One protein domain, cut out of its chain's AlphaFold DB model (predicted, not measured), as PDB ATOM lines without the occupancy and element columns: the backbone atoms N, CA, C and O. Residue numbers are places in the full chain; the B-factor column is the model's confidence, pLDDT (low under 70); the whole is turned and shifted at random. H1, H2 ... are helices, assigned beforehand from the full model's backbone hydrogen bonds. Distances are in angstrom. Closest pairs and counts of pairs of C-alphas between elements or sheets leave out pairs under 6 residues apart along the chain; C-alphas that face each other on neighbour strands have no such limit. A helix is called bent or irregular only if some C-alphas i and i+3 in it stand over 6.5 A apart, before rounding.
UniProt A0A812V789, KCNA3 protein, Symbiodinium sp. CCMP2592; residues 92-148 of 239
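This is residues 92 to 148 of the 239 residues of the protein "KCNA3 protein" of Symbiodinium sp. CCMP2592 (UniProt A0A812V789). Two helices, H1 and H2, make a loose L, the second half of H1 near the start of H2, and the long loop of residues 110 to 133 folds back over their corner. The printed part has 57 residues with two named helices, H1 then H2, and no named strand; the class is all helix, though under half of the residues, 26, are in named elements. It is compact, with a radius of gyration of the C-alphas of 11.7 A, and elongated, spanning 38 by 24 by 16 A.

Look first at H1, residues 97 to 109, then at H2, residues 134 to 146: they only just touch, with 3 pairs of C-alphas within 8 A. The closest C-alphas of the two, those of Asn 104 and Leu 135, are 7.3 A apart; H1 touches H2 with residues 104 to 108 alone, and H2 touches H1 with residues 134 to 135 alone. Their lines stand at a steep tilt of 63 degrees, opposite ways. In H1 every O i to N i+4 pair is within hydrogen-bond range, in H2 7 of 9.

Find C-alpha 97 at (35.947, 30.451, 39.668); from there H1 runs 18.9 A. H2 runs 19.7 A to C-alpha 146 at (27.841, 37.798, 60.625), and is irregular: C-alphas 135 and 138 are 7.5 A apart.

The C-alphas farthest apart, of Ala 114 and Gly 148, are 37.8 A apart. The printed part has no cut, and the 24 residues between H1 and H2 are a long link. Mean pLDDT of the printed part is 74.2; it is under 70 at residues 94, 111 to 114, 117, 122 and 143 to 148.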
ATOM      1  N   PHE A  92      30.986  23.933  42.304       72.00
ATOM      2  CA  PHE A  92      32.057  24.861  41.967       72.00
ATOM      3  C   PHE A  92      33.010  24.978  43.153       72.00
ATOM      4  O   PHE A  92      32.755  25.685  44.128       72.00
ATOM      5  N   ALA A  93      34.151  24.298  43.062       70.12
ATOM      6  CA  ALA A  93      35.253  24.552  43.976       70.12
ATOM      7  C   ALA A  93      35.772  25.992  43.780       70.12
ATOM      8  O   ALA A  93      35.830  26.466  42.642       70.12
ATOM      9  N   PRO A  94      36.280  26.660  44.835       67.38
ATOM     10  CA  PRO A  94      36.925  27.973  44.711       67.38
ATOM     11  C   PRO A  94      38.175  27.957  43.809       67.38
ATOM     12  O   PRO A  94      38.723  29.008  43.506       67.38
ATOM     13  N   ALA A  95      38.632  26.779  43.372       70.62
ATOM     14  CA  ALA A  95      39.688  26.622  42.375       70.62
ATOM     15  C   ALA A  95      39.215  26.878  40.926       70.62
ATOM     16  O   ALA A  95      40.036  27.215  40.079       70.62
ATOM     17  N   ASN A  96      37.913  26.756  40.631       77.12
ATOM     18  CA  ASN A  96      37.341  26.873  39.280       77.12
ATOM     19  C   ASN A  96      36.350  28.049  39.180       77.12
ATOM     20  O   ASN A  96      35.217  27.896  38.722       77.12
ATOM     21  N   LEU A  97      36.781  29.238  39.611       79.56
ATOM     22  CA  LEU A  97      35.947  30.451  39.668       79.56
ATOM     23  C   LEU A  97      35.420  30.901  38.299       79.56
ATOM     24  O   LEU A  97      34.307  31.409  38.205       79.56
ATOM     25  N   THR A  98      36.186  30.678  37.232       82.62
ATOM     26  CA  THR A  98      35.813  31.102  35.874       82.62
ATOM     27  C   THR A  98      34.568  30.381  35.351       82.62
ATOM     28  O   THR A  98      33.753  30.993  34.670       82.62
ATOM     29  N   GLN A  99      34.373  29.106  35.714       80.69
ATOM     30  CA  GLN A  99      33.179  28.339  35.332       80.69
ATOM     31  C   GLN A  99      31.927  28.835  36.053       80.69
ATOM     32  O   GLN A  99      30.834  28.836  35.489       80.69
ATOM     33  N   PHE A 100      32.088  29.263  37.306       78.50
ATOM     34  CA  PHE A 100      30.993  29.853  38.056       78.50
ATOM     35  C   PHE A 100      30.603  31.228  37.501       78.50
ATOM     36  O   PHE A 100      29.416  31.524  37.398       78.50
ATOM     37  N   GLU A 101      31.577  32.057  37.122       81.69
ATOM     38  CA  GLU A 101      31.320  33.394  36.577       81.69
ATOM     39  C   GLU A 101      30.520  33.336  35.266       81.69
ATOM     40  O   GLU A 101      29.527  34.051  35.114       81.69
ATOM     41  N   GLU A 102      30.883  32.414  34.369       81.50
ATOM     42  CA  GLU A 102      30.145  32.155  33.129       81.50
ATOM     43  C   GLU A 102      28.710  31.682  33.414       81.50
ATOM     44  O   GLU A 102      27.749  32.233  32.874       81.50
ATOM     45  N   TYR A 103      28.540  30.736  34.343       79.56
ATOM     46  CA  TYR A 103      27.220  30.245  34.743       79.56
ATOM     47  C   TYR A 103      26.335  31.331  35.386       79.56
ATOM     48  O   TYR A 103      25.139  31.430  35.106       79.56
ATOM     49  N   ASN A 104      26.912  32.175  36.239       81.19
ATOM     50  CA  ASN A 104      26.190  33.248  36.912       81.19
ATOM     51  C   ASN A 104      25.684  34.307  35.912       81.19
ATOM     52  O   ASN A 104      24.561  34.797  36.050       81.19
ATOM     53  N   ALA A 105      26.465  34.597  34.866       80.50
ATOM     54  CA  ALA A 105      26.040  35.468  33.772       80.50
ATOM     55  C   ALA A 105      24.895  34.853  32.941       80.50
ATOM     56  O   ALA A 105      23.957  35.559  32.558       80.50
ATOM     57  N   GLU A 106      24.916  33.534  32.698       81.44
ATOM     58  CA  GLU A 106      23.794  32.837  32.050       81.44
ATOM     59  C   GLU A 106      22.499  32.962  32.863       81.44
ATOM     60  O   GLU A 106      21.430  33.201  32.297       81.44
ATOM     61  N   CYS A 107      22.591  32.826  34.188       81.25
ATOM     62  CA  CYS A 107      21.450  32.937  35.092       81.25
ATOM     63  C   CYS A 107      20.832  34.337  35.117       81.25
ATOM     64  O   CYS A 107      19.607  34.454  35.142       81.25
ATOM     65  N   GLU A 108      21.642  35.394  35.076       79.62
ATOM     66  CA  GLU A 108      21.145  36.771  35.029       79.62
ATOM     67  C   GLU A 108      20.380  37.064  33.728       79.62
ATOM     68  O   GLU A 108      19.352  37.743  33.735       79.62
ATOM     69  N   ASN A 109      20.846  36.513  32.606       77.94
ATOM     70  CA  ASN A 109      20.276  36.801  31.291       77.94
ATOM     71  C   ASN A 109      19.123  35.851  30.890       77.94
ATOM     72  O   ASN A 109      18.406  36.092  29.911       77.94
ATOM     73  N   SER A 110      18.901  34.766  31.639       78.69
ATOM     74  CA  SER A 110      17.868  33.769  31.338       78.69
ATOM     75  C   SER A 110      16.473  34.195  31.811       78.69
ATOM     76  O   SER A 110      16.105  34.030  32.971       78.69
ATOM     77  N   ARG A 111      15.613  34.647  30.884       67.38
ATOM     78  CA  ARG A 111      14.212  35.034  31.185       67.38
ATOM     79  C   ARG A 111      13.274  33.875  31.574       67.38
ATOM     80  O   ARG A 111      12.164  34.139  32.023       67.38
ATOM     81  N   ILE A 112      13.676  32.615  31.359       62.84
ATOM     82  CA  ILE A 112      12.851  31.404  31.603       62.84
ATOM     83  C   ILE A 112      13.624  30.345  32.432       62.84
ATOM     84  O   ILE A 112      13.133  29.245  32.653       62.84
ATOM     85  N   GLY A 113      14.830  30.654  32.931       57.47
ATOM     86  CA  GLY A 113      15.609  29.721  33.764       57.47
ATOM     87  C   GLY A 113      16.143  28.476  33.037       57.47
ATOM     88  O   GLY A 113      16.537  27.511  33.687       57.47
ATOM     89  N   ALA A 114      16.165  28.477  31.700       58.62
ATOM     90  CA  ALA A 114      16.796  27.426  30.904       58.62
ATOM     91  C   ALA A 114      18.306  27.692  30.806       58.62
ATOM     92  O   ALA A 114      18.802  28.177  29.792       58.62
ATOM     93  N   VAL A 115      19.015  27.419  31.895       72.06
ATOM     94  CA  VAL A 115      20.477  27.511  31.978       72.06
ATOM     95  C   VAL A 115      21.098  26.118  31.922       72.06
ATOM     96  O   VAL A 115      20.423  25.124  32.205       72.06
ATOM     97  N   SER A 116      22.385  26.046  31.571       71.00
ATOM     98  CA  SER A 116      23.096  24.787  31.301       71.00
ATOM     99  C   SER A 116      22.989  23.760  32.444       71.00
ATOM    100  O   SER A 116      22.888  22.557  32.207       71.00
ATOM    101  N   TYR A 117      22.906  24.244  33.687       69.56
ATOM    102  CA  TYR A 117      22.839  23.420  34.895       69.56
ATOM    103  C   TYR A 117      21.494  23.492  35.649       69.56
ATOM    104  O   TYR A 117      21.438  23.175  36.832       69.56
ATOM    105  N   GLY A 118      20.397  23.893  34.996       70.75
ATOM    106  CA  GLY A 118      19.057  23.923  35.610       70.75
ATOM    107  C   GLY A 118      18.830  25.067  36.615       70.75
ATOM    108  O   GLY A 118      19.541  26.061  36.615       70.75
ATOM    109  N   SER A 119      17.837  24.957  37.503       73.31
ATOM    110  CA  SER A 119      17.373  26.028  38.422       73.31
ATOM    111  C   SER A 119      18.351  26.416  39.553       73.31
ATOM    112  O   SER A 119      18.001  27.117  40.504       73.31
ATOM    113  N   CYS A 120      19.606  26.008  39.429       78.88
ATOM    114  CA  CYS A 120      20.708  26.153  40.360       78.88
ATOM    115  C   CYS A 120      21.276  27.604  40.411       78.88
ATOM    116  O   CYS A 120      22.461  27.806  40.584       78.88
ATOM    117  N   CYS A 121      20.512  28.683  40.259       77.00
ATOM    118  CA  CYS A 121      21.140  30.014  40.104       77.00
ATOM    119  C   CYS A 121      21.595  30.684  41.428       77.00
ATOM    120  O   CYS A 121      22.534  31.469  41.424       77.00
ATOM    121  N   ALA A 122      20.972  30.370  42.574       69.88
ATOM    122  CA  ALA A 122      21.223  31.065  43.859       69.88
ATOM    123  C   ALA A 122      21.816  30.181  44.981       69.88
ATOM    124  O   ALA A 122      22.167  30.646  46.061       69.88
ATOM    125  N   TYR A 123      21.902  28.877  44.749       72.81
ATOM    126  CA  TYR A 123      22.248  27.855  45.741       72.81
ATOM    127  C   TYR A 123      23.743  27.756  46.123       72.81
ATOM    128  O   TYR A 123      24.040  27.247  47.202       72.81
ATOM    129  N   MET A 124      24.681  28.217  45.282       72.88
ATOM    130  CA  MET A 124      26.135  28.022  45.490       72.88
ATOM    131  C   MET A 124      26.837  29.181  46.203       72.88
ATOM    132  O   MET A 124      27.996  29.060  46.585       72.88
ATOM    133  N   CYS A 125      26.146  30.296  46.440       76.94
ATOM    134  CA  CYS A 125      26.772  31.527  46.918       76.94
ATOM    135  C   CYS A 125      27.455  31.417  48.294       76.94
ATOM    136  O   CYS A 125      28.396  32.154  48.576       76.94
ATOM    137  N   ALA A 126      27.010  30.492  49.153       74.75
ATOM    138  CA  ALA A 126      27.466  30.403  50.542       74.75
ATOM    139  C   ALA A 126      28.938  29.978  50.707       74.75
ATOM    140  O   ALA A 126      29.549  30.316  51.718       74.75
ATOM    141  N   ASN A 127      29.507  29.251  49.740       72.00
ATOM    142  CA  ASN A 127      30.868  28.706  49.833       72.00
ATOM    143  C   ASN A 127      31.868  29.398  48.892       72.00
ATOM    144  O   ASN A 127      32.992  28.916  48.747       72.00
ATOM    145  N   MET A 128      31.482  30.508  48.256       73.94
ATOM    146  CA  MET A 128      32.342  31.232  47.318       73.94
ATOM    147  C   MET A 128      32.974  32.495  47.911       73.94
ATOM    148  O   MET A 128      32.379  33.133  48.780       73.94
ATOM    149  N   PRO A 129      34.183  32.865  47.449       76.25
ATOM    150  CA  PRO A 129      34.881  34.061  47.907       76.25
ATOM    151  C   PRO A 129      34.285  35.314  47.270       76.25
ATOM    152  O   PRO A 129      34.178  35.350  46.052       76.25
ATOM    153  N   ALA A 130      33.982  36.340  48.076       77.62
ATOM    154  CA  ALA A 130      33.344  37.586  47.638       77.62
ATOM    155  C   ALA A 130      33.878  38.137  46.299       77.62
ATOM    156  O   ALA A 130      35.086  38.242  46.085       77.62
ATOM    157  N   GLY A 131      32.964  38.569  45.430       78.31
ATOM    158  CA  GLY A 131      33.276  39.152  44.126       78.31
ATOM    159  C   GLY A 131      32.031  39.709  43.421       78.31
ATOM    160  O   GLY A 131      30.969  39.803  44.038       78.31
ATOM    161  N   PRO A 132      32.148  40.128  42.146       79.75
ATOM    162  CA  PRO A 132      31.167  40.981  41.473       79.75
ATOM    163  C   PRO A 132      30.015  40.188  40.838       79.75
ATOM    164  O   PRO A 132      29.678  40.397  39.676       79.75
ATOM    165  N   TYR A 133      29.421  39.250  41.572       81.06
ATOM    166  CA  TYR A 133      28.391  38.367  41.032       81.06
ATOM    167  C   TYR A 133      27.003  38.710  41.609       81.06
ATOM    168  O   TYR A 133      26.740  38.473  42.793       81.06
ATOM    169  N   PRO A 134      26.092  39.275  40.785       78.31
ATOM    170  CA  PRO A 134      24.883  39.957  41.260       78.31
ATOM    171  C   PRO A 134      23.895  39.055  42.007       78.31
ATOM    172  O   PRO A 134      23.215  39.523  42.920       78.31
ATOM    173  N   LEU A 135      23.832  37.759  41.684       79.56
ATOM    174  CA  LEU A 135      22.915  36.816  42.339       79.56
ATOM    175  C   LEU A 135      23.296  36.496  43.788       79.56
ATOM    176  O   LEU A 135      22.439  36.096  44.573       79.56
ATOM    177  N   CYS A 136      24.561  36.693  44.153       80.69
ATOM    178  CA  CYS A 136      25.078  36.369  45.478       80.69
ATOM    179  C   CYS A 136      25.334  37.615  46.342       80.69
ATOM    180  O   CYS A 136      25.826  37.499  47.466       80.69
ATOM    181  N   GLN A 137      24.983  38.808  45.854       83.75
ATOM    182  CA  GLN A 137      25.202  40.063  46.572       83.75
ATOM    183  C   GLN A 137      24.574  40.031  47.979       83.75
ATOM    184  O   GLN A 137      25.239  40.325  48.968       83.75
ATOM    185  N   SER A 138      23.323  39.566  48.082       80.94
ATOM    186  CA  SER A 138      22.590  39.482  49.353       80.94
ATOM    187  C   SER A 138      23.198  38.471  50.328       80.94
ATOM    188  O   SER A 138      23.177  38.684  51.542       80.94
ATOM    189  N   THR A 139      23.779  37.382  49.818       78.25
ATOM    190  CA  THR A 139      24.481  36.404  50.653       78.25
ATOM    191  C   THR A 139      25.807  36.946  51.177       78.25
ATOM    192  O   THR A 139      26.117  36.683  52.335       78.25
ATOM    193  N   PHE A 140      26.552  37.755  50.409       79.81
ATOM    194  CA  PHE A 140      27.768  38.400  50.932       79.81
ATOM    195  C   PHE A 140      27.470  39.487  51.937       79.81
ATOM    196  O   PHE A 140      28.185  39.596  52.926       79.81
ATOM    197  N   GLU A 141      26.416  40.267  51.720       77.81
ATOM    198  CA  GLU A 141      25.968  41.257  52.695       77.81
ATOM    199  C   GLU A 141      25.596  40.583  54.025       77.81
ATOM    200  O   GLU A 141      26.018  41.042  55.087       77.81
ATOM    201  N   ALA A 142      24.891  39.446  53.976       73.56
ATOM    202  CA  ALA A 142      24.581  38.648  55.162       73.56
ATOM    203  C   ALA A 142      25.845  38.068  55.829       73.56
ATOM    204  O   ALA A 142      26.004  38.167  57.044       73.56
ATOM    205  N   GLN A 143      26.785  37.525  55.048       69.19
ATOM    206  CA  GLN A 143      28.057  37.001  55.565       69.19
ATOM    207  C   GLN A 143      28.949  38.096  56.171       69.19
ATOM    208  O   GLN A 143      29.620  37.857  57.175       69.19
ATOM    209  N   ALA A 144      28.949  39.300  55.598       67.06
ATOM    210  CA  ALA A 144      29.669  40.454  56.127       67.06
ATOM    211  C   ALA A 144      29.062  40.954  57.449       67.06
ATOM    212  O   ALA A 144      29.799  41.402  58.326       67.06
ATOM    213  N   ALA A 145      27.741  40.842  57.624       66.56
ATOM    214  CA  ALA A 145      27.070  41.168  58.880       66.56
ATOM    215  C   ALA A 145      27.401  40.160  60.000       66.56
ATOM    216  O   ALA A 145      27.652  40.566  61.137       66.56
ATOM    217  N   ASP A 146      27.475  38.864  59.677       59.31
ATOM    218  CA  ASP A 146      27.841  37.798  60.625       59.31
ATOM    219  C   ASP A 146      29.341  37.765  60.963       59.31
ATOM    220  O   ASP A 146      29.736  37.251  62.015       59.31
ATOM    221  N   ALA A 147      30.196  38.339  60.109       60.00
ATOM    222  CA  ALA A 147      31.628  38.475  60.380       60.00
ATOM    223  C   ALA A 147      31.926  39.391  61.586       60.00
ATOM    224  O   ALA A 147      33.034  39.342  62.128       60.00
ATOM    225  N   GLY A 148      30.940  40.177  62.041       50.34
ATOM    226  CA  GLY A 148      31.116  41.200  63.066       50.34
ATOM    227  C   GLY A 148      32.088  42.299  62.614       50.34
ATOM    228  O   GLY A 148      32.765  42.171  61.591       50.34
TER     229      GLY A 148